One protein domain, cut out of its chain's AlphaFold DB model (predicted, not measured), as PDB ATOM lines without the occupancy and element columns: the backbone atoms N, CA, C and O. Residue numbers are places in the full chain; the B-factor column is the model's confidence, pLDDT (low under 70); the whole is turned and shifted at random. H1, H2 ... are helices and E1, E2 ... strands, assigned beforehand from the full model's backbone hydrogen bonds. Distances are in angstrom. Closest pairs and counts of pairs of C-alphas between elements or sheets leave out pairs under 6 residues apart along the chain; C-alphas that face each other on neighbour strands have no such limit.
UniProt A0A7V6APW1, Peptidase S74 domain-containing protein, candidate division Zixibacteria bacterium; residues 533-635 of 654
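This is residues 533 to 635 of the 654 residues of the protein "Peptidase S74 domain-containing protein" of candidate division Zixibacteria bacterium (UniProt A0A7V6APW1). A thin two-stranded ribbon, E1 with E4, forms the narrow middle of a long, flat model, between a small loose head, where the hairpin E2-E3 lies near H2, and two helices, H1 and the long H3, which cross at a steep tilt. The end of H3, residues 624 to 635, sticks out free. The printed part has 103 residues, in the order H1 E1 H2 E2 E3 E4 H3, of mixed class, with two antiparallel two-stranded sheets. It is extended, with a radius of gyration of the C-alphas of 20.2 A and spans of 65 by 39 by 17 A.

Find C-alpha 549 at (277.291, 244.723, 162.237), where E1, residues 549 to 552, begins; its partner E4 is residues 584 to 587, 10.2 A long. Look next at E2, residues 570 to 572, E3, residues 578 to 581, and H2, residues 555 to 560. H1, residues 534 to 545, measures 17.4 A. H3, residues 606 to 635, runs 43.0 A to C-alpha 635 at (267.910, 207.841, 166.308).

Between antiparallel E1 and E4, N 550 and O 586 are 2.9 A apart, within hydrogen-bond range. E3 runs on into E4 at 28 degrees. In the hairpin E2 and E3, N 571 and O 580 are 2.8 A apart, also in range. H1 touches H3, and H3 does so with its residues 612 to 620 alone; the closest C-alphas of the two are those of Leu 541 and Ala 616, 5.1 A apart. Every O i to N i+4 pair is within range in H2 and H3; in H1, 6 of 8.

The farthest C-alphas, of Asn 575 and Ser 633, are 66.4 A apart. The printed part has no cut; the link E4 to H3 is long. Confidence is under 70 at residues 533 to 535, 554 to 585 and 599 to 601.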
ATOM      1  N   GLY A 533     260.361 230.201 147.532       68.62
ATOM      2  CA  GLY A 533     260.703 228.837 147.140       68.62
ATOM      3  C   GLY A 533     261.948 228.299 147.848       68.62
ATOM      4  O   GLY A 533     262.834 229.053 148.250       68.62
ATOM      5  N   ASP A 534     262.055 226.972 147.928       67.31
ATOM      6  CA  ASP A 534     263.148 226.272 148.619       67.31
ATOM      7  C   ASP A 534     264.553 226.722 148.186       67.31
ATOM      8  O   ASP A 534     265.402 226.986 149.032       67.31
ATOM      9  N   SER A 535     264.782 226.912 146.883       65.00
ATOM     10  CA  SER A 535     266.062 227.389 146.339       65.00
ATOM     11  C   SER A 535     266.340 228.883 146.561       65.00
ATOM     12  O   SER A 535     267.451 229.341 146.295       65.00
ATOM     13  N   GLN A 536     265.354 229.653 147.030       70.38
ATOM     14  CA  GLN A 536     265.492 231.077 147.347       70.38
ATOM     15  C   GLN A 536     265.818 231.303 148.829       70.38
ATOM     16  O   GLN A 536     266.498 232.276 149.148       70.38
ATOM     17  N   PHE A 537     265.384 230.417 149.735       74.06
ATOM     18  CA  PHE A 537     265.686 230.539 151.167       74.06
ATOM     19  C   PHE A 537     267.194 230.571 151.446       74.06
ATOM     20  O   PHE A 537     267.644 231.444 152.188       74.06
ATOM     21  N   ASP A 538     267.980 229.700 150.806       72.31
ATOM     22  CA  ASP A 538     269.443 229.707 150.945       72.31
ATOM     23  C   ASP A 538     270.073 231.004 150.401       72.31
ATOM     24  O   ASP A 538     270.976 231.554 151.028       72.31
ATOM     25  N   GLN A 539     269.549 231.563 149.300       75.38
ATOM     26  CA  GLN A 539     270.029 232.832 148.726       75.38
ATOM     27  C   GLN A 539     269.763 234.026 149.658       75.38
ATOM     28  O   GLN A 539     270.625 234.886 149.841       75.38
ATOM     29  N   TYR A 540     268.584 234.084 150.287       74.25
ATOM     30  CA  TYR A 540     268.283 235.111 151.288       74.25
ATOM     31  C   TYR A 540     269.087 234.913 152.578       74.25
ATOM     32  O   TYR A 540     269.526 235.893 153.182       74.25
ATOM     33  N   LEU A 541     269.340 233.666 152.982       75.00
ATOM     34  CA  LEU A 541     270.184 233.362 154.135       75.00
ATOM     35  C   LEU A 541     271.654 233.740 153.884       75.00
ATOM     36  O   LEU A 541     272.305 234.259 154.789       75.00
ATOM     37  N   GLU A 542     272.173 233.542 152.671       77.50
ATOM     38  CA  GLU A 542     273.502 234.008 152.259       77.50
ATOM     39  C   GLU A 542     273.582 235.543 152.228       77.50
ATOM     40  O   GLU A 542     274.507 236.113 152.811       77.50
ATOM     41  N   LYS A 543     272.573 236.225 151.659       79.38
ATOM     42  CA  LYS A 543     272.462 237.693 151.726       79.38
ATOM     43  C   LYS A 543     272.556 238.208 153.165       79.38
ATOM     44  O   LYS A 543     273.310 239.142 153.405       79.38
ATOM     45  N   VAL A 544     271.841 237.598 154.116       78.31
ATOM     46  CA  VAL A 544     271.866 238.016 155.533       78.31
ATOM     47  C   VAL A 544     273.178 237.657 156.235       78.31
ATOM     48  O   VAL A 544     273.679 238.466 157.009       78.31
ATOM     49  N   ARG A 545     273.791 236.500 155.942       79.00
ATOM     50  CA  ARG A 545     275.096 236.102 156.516       79.00
ATOM     51  C   ARG A 545     276.229 237.079 156.196       79.00
ATOM     52  O   ARG A 545     277.165 237.181 156.985       79.00
ATOM     53  N   ASN A 546     276.147 237.769 155.061       79.94
ATOM     54  CA  ASN A 546     277.155 238.737 154.630       79.94
ATOM     55  C   ASN A 546     276.974 240.133 155.257       79.94
ATOM     56  O   ASN A 546     277.896 240.944 155.180       79.94
ATOM     57  N   ILE A 547     275.837 240.413 155.910       81.62
ATOM     58  CA  ILE A 547     275.570 241.706 156.555       81.62
ATOM     59  C   ILE A 547     276.442 241.859 157.800       81.62
ATOM     60  O   ILE A 547     276.368 241.075 158.749       81.62
ATOM     61  N   ARG A 548     277.257 242.916 157.825       80.94
ATOM     62  CA  ARG A 548     278.220 243.159 158.897       80.94
ATOM     63  C   ARG A 548     277.727 244.216 159.880       80.94
ATOM     64  O   ARG A 548     277.698 245.407 159.576       80.94
ATOM     65  N   SER A 549     277.452 243.797 161.111       79.12
ATOM     66  CA  SER A 549     277.291 244.723 162.237       79.12
ATOM     67  C   SER A 549     278.627 245.389 162.582       79.12
ATOM     68  O   SER A 549     279.641 244.713 162.779       79.12
ATOM     69  N   ILE A 550     278.621 246.713 162.705       80.19
ATOM     70  CA  ILE A 550     279.779 247.534 163.081       80.19
ATOM     71  C   ILE A 550     279.474 248.341 164.343       80.19
ATOM     72  O   ILE A 550     278.331 248.711 164.605       80.19
ATOM     73  N   ARG A 551     280.509 248.631 165.135       77.75
ATOM     74  CA  ARG A 551     280.446 249.672 166.168       77.75
ATOM     75  C   ARG A 551     281.014 250.957 165.588       77.75
ATOM     76  O   ARG A 551     282.087 250.931 164.991       77.75
ATOM     77  N   PHE A 552     280.288 252.051 165.765       73.38
ATOM     78  CA  PHE A 552     280.650 253.368 165.270       73.38
ATOM     79  C   PHE A 552     280.230 254.442 166.275       73.38
ATOM     80  O   PHE A 552     279.364 254.226 167.118       73.38
ATOM     81  N   ASP A 553     280.822 255.620 166.149       71.19
ATOM     82  CA  ASP A 553     280.415 256.823 166.863       71.19
ATOM     83  C   ASP A 553     280.393 257.977 165.853       71.19
ATOM     84  O   ASP A 553     281.171 257.994 164.897       71.19
ATOM     85  N   PHE A 554     279.472 258.930 166.006       69.00
ATOM     86  CA  PHE A 554     279.393 260.052 165.069       69.00
ATOM     87  C   PHE A 554     280.564 261.010 165.311       69.00
ATOM     88  O   PHE A 554     280.715 261.530 166.413       69.00
ATOM     89  N   ASN A 555     281.343 261.324 164.269       68.62
ATOM     90  CA  ASN A 555     282.509 262.219 164.365       68.62
ATOM     91  C   ASN A 555     282.206 263.566 165.047       68.62
ATOM     92  O   ASN A 555     283.054 264.090 165.764       68.62
ATOM     93  N   ARG A 556     280.996 264.113 164.865       66.56
ATOM     94  CA  ARG A 556     280.540 265.321 165.569       66.56
ATOM     95  C   ARG A 556     280.398 265.084 167.077       66.56
ATOM     96  O   ARG A 556     280.931 265.865 167.852       66.56
ATOM     97  N   ASP A 557     279.728 264.006 167.484       65.88
ATOM     98  CA  ASP A 557     279.535 263.662 168.899       65.88
ATOM     99  C   ASP A 557     280.900 263.459 169.605       65.88
ATOM    100  O   ASP A 557     281.048 263.829 170.766       65.88
ATOM    101  N   ILE A 558     281.918 262.957 168.885       64.75
ATOM    102  CA  ILE A 558     283.313 262.865 169.361       64.75
ATOM    103  C   ILE A 558     283.977 264.252 169.474       64.75
ATOM    104  O   ILE A 558     284.656 264.524 170.459       64.75
ATOM    105  N   GLN A 559     283.808 265.138 168.484       66.06
ATOM    106  CA  GLN A 559     284.433 266.475 168.469       66.06
ATOM    107  C   GLN A 559     283.765 267.492 169.415       66.06
ATOM    108  O   GLN A 559     284.380 268.493 169.787       66.06
ATOM    109  N   GLU A 560     282.511 267.266 169.803       62.12
ATOM    110  CA  GLU A 560     281.779 268.118 170.749       62.12
ATOM    111  C   GLU A 560     281.955 267.676 172.215       62.12
ATOM    112  O   GLU A 560     281.733 268.488 173.120       62.12
ATOM    113  N   ALA A 561     282.414 266.438 172.439       61.66
ATOM    114  CA  ALA A 561     282.696 265.850 173.746       61.66
ATOM    115  C   ALA A 561     283.754 266.627 174.545       61.66
ATOM    116  O   ALA A 561     284.783 267.050 174.017       61.66
ATOM    117  N   LYS A 562     283.546 266.736 175.863       62.12
ATOM    118  CA  LYS A 562     284.569 267.223 176.809       62.12
ATOM    119  C   LYS A 562     285.418 266.086 177.392       62.12
ATOM    120  O   LYS A 562     286.495 266.330 177.929       62.12
ATOM    121  N   GLY A 563     284.916 264.857 177.292       64.81
ATOM    122  CA  GLY A 563     285.538 263.623 177.756       64.81
ATOM    123  C   GLY A 563     284.559 262.450 177.672       64.81
ATOM    124  O   GLY A 563     283.380 262.629 177.358       64.81
ATOM    125  N   VAL A 564     285.056 261.253 177.972       65.00
ATOM    126  CA  VAL A 564     284.250 260.037 178.172       65.00
ATOM    127  C   VAL A 564     284.229 259.726 179.671       65.00
ATOM    128  O   VAL A 564     285.187 260.050 180.378       65.00
ATOM    129  N   THR A 565     283.158 259.110 180.172       62.91
ATOM    130  CA  THR A 565     283.085 258.622 181.557       62.91
ATOM    131  C   THR A 565     284.218 257.636 181.890       62.91
ATOM    132  O   THR A 565     284.722 256.954 180.993       62.91
ATOM    133  N   PRO A 566     284.625 257.496 183.171       60.25
ATOM    134  CA  PRO A 566     285.742 256.623 183.561       60.25
ATOM    135  C   PRO A 566     285.564 255.129 183.234       60.25
ATOM    136  O   PRO A 566     286.544 254.391 183.225       60.25
ATOM    137  N   ASP A 567     284.335 254.678 182.970       62.78
ATOM    138  CA  ASP A 567     284.008 253.314 182.532       62.78
ATOM    139  C   ASP A 567     284.009 253.139 180.995       62.78
ATOM    140  O   ASP A 567     283.803 252.031 180.495       62.78
ATOM    141  N   GLY A 568     284.237 254.220 180.244       60.69
ATOM    142  CA  GLY A 568     284.313 254.236 178.783       60.69
ATOM    143  C   GLY A 568     282.968 254.232 178.046       60.69
ATOM    144  O   GLY A 568     282.970 254.024 176.832       60.69
ATOM    145  N   ARG A 569     281.827 254.402 178.734       61.88
ATOM    146  CA  ARG A 569     280.493 254.128 178.153       61.88
ATOM    147  C   ARG A 569     279.663 255.341 177.743       61.88
ATOM    148  O   ARG A 569     278.797 255.179 176.880       61.88
ATOM    149  N   LEU A 570     279.883 256.520 178.324       64.56
ATOM    150  CA  LEU A 570     279.056 257.710 178.090       64.56
ATOM    151  C   LEU A 570     279.908 258.931 177.710       64.56
ATOM    152  O   LEU A 570     280.988 259.157 178.254       64.56
ATOM    153  N   ILE A 571     279.405 259.730 176.770       66.62
ATOM    154  CA  ILE A 571     279.979 261.013 176.357       66.62
ATOM    155  C   ILE A 571     279.488 262.109 177.301       66.62
ATOM    156  O   ILE A 571     278.277 262.270 177.497       66.62
ATOM    157  N   ILE A 572     280.436 262.888 177.829       65.88
ATOM    158  CA  ILE A 572     280.175 264.038 178.694       65.88
ATOM    159  C   ILE A 572     280.177 265.320 177.849       65.88
ATOM    160  O   ILE A 572     281.133 265.590 177.110       65.88
ATOM    161  N   ASP A 573     279.114 266.121 177.959       64.12
ATOM    162  CA  ASP A 573     278.996 267.396 177.244       64.12
ATOM    163  C   ASP A 573     279.908 268.501 177.821       64.12
ATOM    164  O   ASP A 573     280.633 268.335 178.808       64.12
ATOM    165  N   ARG A 574     279.876 269.687 177.203       61.78
ATOM    166  CA  ARG A 574     280.686 270.837 177.641       61.78
ATOM    167  C   ARG A 574     280.316 271.358 179.038       61.78
ATOM    168  O   ARG A 574     281.158 272.011 179.663       61.78
ATOM    169  N   ASN A 575     279.119 271.042 179.529       62.12
ATOM    170  CA  ASN A 575     278.557 271.488 180.804       62.12
ATOM    171  C   ASN A 575     278.746 270.457 181.934       62.12
ATOM    172  O   ASN A 575     278.639 270.827 183.100       62.12
ATOM    173  N   GLY A 576     279.091 269.207 181.608       61.16
ATOM    174  CA  GLY A 576     279.321 268.117 182.560       61.16
ATOM    175  C   GLY A 576     278.205 267.068 182.625       61.16
ATOM    176  O   GLY A 576     278.254 266.213 183.505       61.16
ATOM    177  N   ASN A 577     277.218 267.111 181.727       66.56
ATOM    178  CA  ASN A 577     276.126 266.134 181.694       66.56
ATOM    179  C   ASN A 577     276.535 264.870 180.923       66.56
ATOM    180  O   ASN A 577     277.223 264.960 179.907       66.56
ATOM    181  N   GLU A 578     276.040 263.707 181.345       66.81
ATOM    182  CA  GLU A 578     276.061 262.475 180.545       66.81
ATOM    183  C   GLU A 578     274.927 262.538 179.509       66.81
ATOM    184  O   GLU A 578     273.758 262.607 179.889       66.81
ATOM    185  N   VAL A 579     275.246 262.552 178.206       63.53
ATOM    186  CA  VAL A 579     274.225 262.822 177.163       63.53
ATOM    187  C   VAL A 579     274.061 261.689 176.146       63.53
ATOM    188  O   VAL A 579     272.943 261.438 175.693       63.53
ATOM    189  N   PHE A 580     275.132 260.973 175.789       65.38
ATOM    190  CA  PHE A 580     275.074 259.917 174.767       65.38
ATOM    191  C   PHE A 580     275.922 258.698 175.114       65.38
ATOM    192  O   PHE A 580     276.983 258.819 175.715       65.38
ATOM    193  N   GLN A 581     275.478 257.527 174.664       62.19
ATOM    194  CA  GLN A 581     276.226 256.277 174.760       62.19
ATOM    195  C   GLN A 581     277.280 256.175 173.648       62.19
ATOM    196  O   GLN A 581     276.983 256.484 172.491       62.19
ATOM    197  N   VAL A 582     278.490 255.752 174.022       62.44
ATOM    198  CA  VAL A 582     279.629 255.475 173.125       62.44
ATOM    199  C   VAL A 582     279.478 254.072 172.523       62.44
ATOM    200  O   VAL A 582     278.841 253.205 173.126       62.44
ATOM    201  N   GLN A 583     280.111 253.815 171.377       66.44
ATOM    202  CA  GLN A 583     280.097 252.539 170.658       66.44
ATOM    203  C   GLN A 583     278.701 252.131 170.170       66.44
ATOM    204  O   GLN A 583     278.260 250.993 170.365       66.44
ATOM    205  N   LYS A 584     278.009 253.061 169.506       69.56
ATOM    206  CA  LYS A 584     276.699 252.818 168.889       69.56
ATOM    207  C   LYS A 584     276.813 251.655 167.891       69.56
ATOM    208  O   LYS A 584     277.756 251.580 167.102       69.56
ATOM    209  N   ILE A 585     275.872 250.714 167.946       69.56
ATOM    210  CA  ILE A 585     275.829 249.580 167.013       69.56
ATOM    211  C   ILE A 585     275.082 250.026 165.754       69.56
ATOM    212  O   ILE A 585     273.996 250.597 165.839       69.56
ATOM    213  N   GLY A 586     275.673 249.762 164.595       71.25
ATOM    214  CA  GLY A 586     275.092 249.999 163.280       71.25
ATOM    215  C   GLY A 586     275.400 248.852 162.325       71.25
ATOM    216  O   GLY A 586     275.981 247.838 162.711       71.25
ATOM    217  N   VAL A 587     275.024 249.033 161.064       78.38
ATOM    218  CA  VAL A 587     275.266 248.071 159.986       78.38
ATOM    219  C   VAL A 587     276.143 248.729 158.927       78.38
ATOM    220  O   VAL A 587     275.944 249.895 158.590       78.38
ATOM    221  N   ASP A 588     277.128 247.990 158.428       81.94
ATOM    222  CA  ASP A 588     278.012 248.426 157.353       81.94
ATOM    223  C   ASP A 588     277.229 248.454 156.034       81.94
ATOM    224  O   ASP A 588     276.930 247.406 155.457       81.94
ATOM    225  N   VAL A 589     276.874 249.655 155.568       76.69
ATOM    226  CA  VAL A 589     276.057 249.854 154.356       76.69
ATOM    227  C   VAL A 589     276.712 249.217 153.126       76.69
ATOM    228  O   VAL A 589     276.006 248.702 152.266       76.69
ATOM    229  N   SER A 590     278.049 249.132 153.082       75.81
ATOM    230  CA  SER A 590     278.774 248.472 151.984       75.81
ATOM    231  C   SER A 590     278.568 246.950 151.919       75.81
ATOM    232  O   SER A 590     278.916 246.324 150.919       75.81
ATOM    233  N   THR A 591     277.984 246.355 152.966       78.12
ATOM    234  CA  THR A 591     277.649 244.922 153.054       78.12
ATOM    235  C   THR A 591     276.157 244.627 152.886       78.12
ATOM    236  O   THR A 591     275.755 243.465 152.927       78.12
ATOM    237  N   LEU A 592     275.323 245.656 152.702       80.31
ATOM    238  CA  LEU A 592     273.886 245.482 152.505       80.31
ATOM    239  C   LEU A 592     273.554 245.139 151.044       80.31
ATOM    240  O   LEU A 592     274.114 245.740 150.126       80.31
ATOM    241  N   PRO A 593     272.615 244.208 150.797       78.81
ATOM    242  CA  PRO A 593     272.076 243.999 149.461       78.81
ATOM    243  C   PRO A 593     271.143 245.168 149.070       78.81
ATOM    244  O   PRO A 593     270.592 245.822 149.961       78.81
ATOM    245  N   PRO A 594     270.901 245.417 147.765       77.88
ATOM    246  CA  PRO A 594     270.158 246.596 147.301       77.88
ATOM    247  C   PRO A 594     268.735 246.732 147.857       77.88
ATOM    248  O   PRO A 594     268.208 247.836 147.933       77.88
ATOM    249  N   GLU A 595     268.101 245.631 148.274       77.06
ATOM    250  CA  GLU A 595     266.768 245.664 148.890       77.06
ATOM    251  C   GLU A 595     266.761 246.212 150.334       77.06
ATOM    252  O   GLU A 595     265.692 246.427 150.903       77.06
ATOM    253  N   ALA A 596     267.938 246.432 150.933       77.38
ATOM    254  CA  ALA A 596     268.128 246.959 152.286       77.38
ATOM    255  C   ALA A 596     268.865 248.318 152.325       77.38
ATOM    256  O   ALA A 596     269.114 248.843 153.413       77.38
ATOM    257  N   THR A 597     269.179 248.913 151.170       77.38
ATOM    258  CA  THR A 597     269.753 250.268 151.041       77.38
ATOM    259  C   THR A 597     268.715 251.284 150.558       77.38
ATOM    260  O   THR A 597     267.680 250.912 150.007       77.38
ATOM    261  N   ASP A 598     268.974 252.577 150.757       75.81
ATOM    262  CA  ASP A 598     268.197 253.651 150.130       75.81
ATOM    263  C   ASP A 598     268.494 253.801 148.624       75.81
ATOM    264  O   ASP A 598     269.392 253.157 148.080       75.81
ATOM    265  N   GLU A 599     267.737 254.663 147.938       69.56
ATOM    266  CA  GLU A 599     267.831 254.879 146.481       69.56
ATOM    267  C   GLU A 599     269.192 255.432 146.004       69.56
ATOM    268  O   GLU A 599     269.486 255.403 144.809       69.56
ATOM    269  N   PHE A 600     270.032 255.892 146.937       69.50
ATOM    270  CA  PHE A 600     271.389 256.384 146.691       69.50
ATOM    271  C   PHE A 600     272.488 255.380 147.084       69.50
ATOM    272  O   PHE A 600     273.651 255.601 146.756       69.50
ATOM    273  N   GLY A 601     272.148 254.276 147.763       66.88
ATOM    274  CA  GLY A 601     273.116 253.284 148.250       66.88
ATOM    275  C   GLY A 601     273.967 253.754 149.439       66.88
ATOM    276  O   GLY A 601     274.968 253.120 149.763       66.88
ATOM    277  N   GLU A 602     273.594 254.859 150.089       71.44
ATOM    278  CA  GLU A 602     274.375 255.502 151.155       71.44
ATOM    279  C   GLU A 602     273.814 255.235 152.560       71.44
ATOM    280  O   GLU A 602     274.511 255.454 153.552       71.44
ATOM    281  N   ASN A 603     272.556 254.797 152.683       74.06
ATOM    282  CA  ASN A 603     271.869 254.665 153.972       74.06
ATOM    283  C   ASN A 603     271.085 253.351 154.090       74.06
ATOM    284  O   ASN A 603     270.661 252.758 153.102       74.06
ATOM    285  N   VAL A 604     270.857 252.905 155.329       75.56
ATOM    286  CA  VAL A 604     270.101 251.679 155.632       75.56
ATOM    287  C   VAL A 604     268.599 251.914 155.444       75.56
ATOM    288  O   VAL A 604     267.986 252.672 156.201       75.56
ATOM    289  N   ALA A 605     267.972 251.206 154.506       78.00
ATOM    290  CA  ALA A 605     266.519 251.146 154.387       78.00
ATOM    291  C   ALA A 605     265.958 250.163 155.429       78.00
ATOM    292  O   ALA A 605     265.774 248.976 155.162       78.00
ATOM    293  N   ILE A 606     265.685 250.672 156.637       71.56
ATOM    294  CA  ILE A 606     265.316 249.876 157.826       71.56
ATOM    295  C   ILE A 606     264.190 248.863 157.542       71.56
ATOM    296  O   ILE A 606     264.309 247.705 157.930       71.56
ATOM    297  N   GLY A 607     263.133 249.260 156.824       70.44
ATOM    298  CA  GLY A 607     262.026 248.354 156.482       70.44
ATOM    299  C   GLY A 607     262.406 247.230 155.506       70.44
ATOM    300  O   GLY A 607     261.856 246.134 155.592       70.44
ATOM    301  N   GLY A 608     263.373 247.471 154.615       72.88
ATOM    302  CA  GLY A 608     263.932 246.455 153.720       72.88
ATOM    303  C   GLY A 608     264.822 245.464 154.471       72.88
ATOM    304  O   GLY A 608     264.654 244.253 154.336       72.88
ATOM    305  N   LEU A 609     265.684 245.976 155.358       77.94
ATOM    306  CA  LEU A 609     266.512 245.162 156.253       77.94
ATOM    307  C   LEU A 609     265.660 244.258 157.165       77.94
ATOM    308  O   LEU A 609     265.925 243.062 157.256       77.94
ATOM    309  N   GLN A 610     264.598 244.798 157.773       75.44
ATOM    310  CA  GLN A 610     263.641 244.026 158.580       75.44
ATOM    311  C   GLN A 610     262.913 242.953 157.757       75.44
ATOM    312  O   GLN A 610     262.720 241.835 158.232       75.44
ATOM    313  N   GLY A 611     262.532 243.257 156.511       73.81
ATOM    314  CA  GLY A 611     261.957 242.265 155.598       73.81
ATOM    315  C   GLY A 611     262.920 241.106 155.319       73.81
ATOM    316  O   GLY A 611     262.524 239.943 155.389       73.81
ATOM    317  N   LEU A 612     264.193 241.421 155.068       76.69
ATOM    318  CA  LEU A 612     265.253 240.447 154.816       76.69
ATOM    319  C   LEU A 612     265.539 239.563 156.049       76.69
ATOM    320  O   LEU A 612     265.667 238.345 155.923       76.69
ATOM    321  N   GLU A 613     265.570 240.158 157.245       76.44
ATOM    322  CA  GLU A 613     265.746 239.457 158.525       76.44
ATOM    323  C   GLU A 613     264.594 238.474 158.801       76.44
ATOM    324  O   GLU A 613     264.837 237.304 159.095       76.44
ATOM    325  N   ILE A 614     263.337 238.900 158.614       77.94
ATOM    326  CA  ILE A 614     262.150 238.038 158.770       77.94
ATOM    327  C   ILE A 614     262.194 236.838 157.805       77.94
ATOM    328  O   ILE A 614     261.788 235.731 158.172       77.94
ATOM    329  N   VAL A 615     262.702 237.026 156.583       74.81
ATOM    330  CA  VAL A 615     262.885 235.936 155.611       74.81
ATOM    331  C   VAL A 615     263.993 234.971 156.044       74.81
ATOM    332  O   VAL A 615     263.789 233.757 155.986       74.81
ATOM    333  N   ALA A 616     265.133 235.469 156.531       74.00
ATOM    334  CA  ALA A 616     266.218 234.615 157.018       74.00
ATOM    335  C   ALA A 616     265.847 233.842 158.296       74.00
ATOM    336  O   ALA A 616     266.240 232.685 158.437       74.00
ATOM    337  N   ILE A 617     265.034 234.420 159.189       78.69
ATOM    338  CA  ILE A 617     264.479 233.707 160.351       78.69
ATOM    339  C   ILE A 617     263.623 232.517 159.887       78.69
ATOM    340  O   ILE A 617     263.812 231.409 160.381       78.69
ATOM    341  N   LYS A 618     262.754 232.702 158.881       77.25
ATOM    342  CA  LYS A 618     261.975 231.596 158.286       77.25
ATOM    343  C   LYS A 618     262.855 230.543 157.596       77.25
ATOM    344  O   LYS A 618     262.566 229.355 157.707       77.25
ATOM    345  N   ALA A 619     263.936 230.957 156.927       75.25
ATOM    346  CA  ALA A 619     264.911 230.034 156.336       75.25
ATOM    347  C   ALA A 619     265.567 229.141 157.407       75.25
ATOM    348  O   ALA A 619     265.666 227.924 157.245       75.25
ATOM    349  N   LEU A 620     265.984 229.747 158.524       78.50
ATOM    350  CA  LEU A 620     266.603 229.051 159.652       78.50
ATOM    351  C   LEU A 620     265.623 228.117 160.366       78.50
ATOM    352  O   LEU A 620     265.997 226.990 160.670       78.50
ATOM    353  N   ASP A 621     264.377 228.541 160.582       82.12
ATOM    354  CA  ASP A 621     263.327 227.729 161.208       82.12
ATOM    355  C   ASP A 621     263.022 226.458 160.386       82.12
ATOM    356  O   ASP A 621     263.005 225.341 160.919       82.12
ATOM    357  N   LYS A 622     262.937 226.589 159.052       78.56
ATOM    358  CA  LYS A 622     262.855 225.430 158.149       78.56
ATOM    359  C   LYS A 622     264.090 224.528 158.277       78.56
ATOM    360  O   LYS A 622     263.943 223.317 158.425       78.56
ATOM    361  N   LYS A 623     265.305 225.091 158.277       76.69
ATOM    362  CA  LYS A 623     266.544 224.298 158.372       76.69
ATOM    363  C   LYS A 623     266.686 223.573 159.716       76.69
ATOM    364  O   LYS A 623     267.166 222.443 159.753       76.69
ATOM    365  N   ILE A 624     266.225 224.183 160.808       82.25
ATOM    366  CA  ILE A 624     266.124 223.552 162.130       82.25
ATOM    367  C   ILE A 624     265.132 222.383 162.081       82.25
ATOM    368  O   ILE A 624     265.452 221.303 162.573       82.25
ATOM    369  N   THR A 625     263.978 222.558 161.435       82.50
ATOM    370  CA  THR A 625     262.979 221.490 161.245       82.50
ATOM    371  C   THR A 625     263.543 220.314 160.432       82.50
ATOM    372  O   THR A 625     263.368 219.156 160.815       82.50
ATOM    373  N   GLU A 626     264.287 220.587 159.355       82.00
ATOM    374  CA  GLU A 626     264.978 219.561 158.557       82.00
ATOM    375  C   GLU A 626     266.020 218.786 159.392       82.00
ATOM    376  O   GLU A 626     266.008 217.555 159.409       82.00
ATOM    377  N   LEU A 627     266.864 219.486 160.161       82.81
ATOM    378  CA  LEU A 627     267.880 218.874 161.035       82.81
ATOM    379  C   LEU A 627     267.276 218.084 162.213       82.81
ATOM    380  O   LEU A 627     267.889 217.132 162.705       82.81
ATOM    381  N   GLN A 628     266.076 218.452 162.672       83.25
ATOM    382  CA  GLN A 628     265.313 217.684 163.661       83.25
ATOM    383  C   GLN A 628     264.762 216.382 163.061       83.25
ATOM    384  O   GLN A 628     264.843 215.338 163.712       83.25
ATOM    385  N   ALA A 629     264.272 216.410 161.816       81.12
ATOM    386  CA  ALA A 629     263.841 215.209 161.100       81.12
ATOM    387  C   ALA A 629     265.018 214.255 160.810       81.12
ATOM    388  O   ALA A 629     264.897 213.046 161.015       81.12
ATOM    389  N   GLU A 630     266.181 214.788 160.425       84.00
ATOM    390  CA  GLU A 630     267.413 214.008 160.249       84.00
ATOM    391  C   GLU A 630     267.868 213.359 161.571       84.00
ATOM    392  O   GLU A 630     268.137 212.159 161.616       84.00
ATOM    393  N   ASN A 631     267.841 214.105 162.685       82.50
ATOM    394  CA  ASN A 631     268.110 213.559 164.022       82.50
ATOM    395  C   ASN A 631     267.127 212.447 164.424       82.50
ATOM    396  O   ASN A 631     267.535 211.475 165.060       82.50
ATOM    397  N   ALA A 632     265.844 212.571 164.072       80.62
ATOM    398  CA  ALA A 632     264.855 211.526 164.325       80.62
ATOM    399  C   ALA A 632     265.150 210.255 163.508       80.62
ATOM    400  O   ALA A 632     265.085 209.152 164.052       80.62
ATOM    401  N   SER A 633     265.556 210.399 162.240       79.69
ATOM    402  CA  SER A 633     265.963 209.270 161.395       79.69
ATOM    403  C   SER A 633     267.237 208.586 161.901       79.69
ATOM    404  O   SER A 633     267.310 207.359 161.910       79.69
ATOM    405  N   LEU A 634     268.233 209.356 162.354       84.12
ATOM    406  CA  LEU A 634     269.476 208.813 162.915       84.12
ATOM    407  C   LEU A 634     269.229 208.059 164.228       84.12
ATOM    408  O   LEU A 634     269.806 206.995 164.432       84.12
ATOM    409  N   ARG A 635     268.334 208.558 165.092       81.00
ATOM    410  CA  ARG A 635     267.910 207.841 166.308       81.00
ATOM    411  C   ARG A 635     267.221 206.520 165.978       81.00
ATOM    412  O   ARG A 635     267.605 205.501 166.536       81.00
TER     413      ARG A 635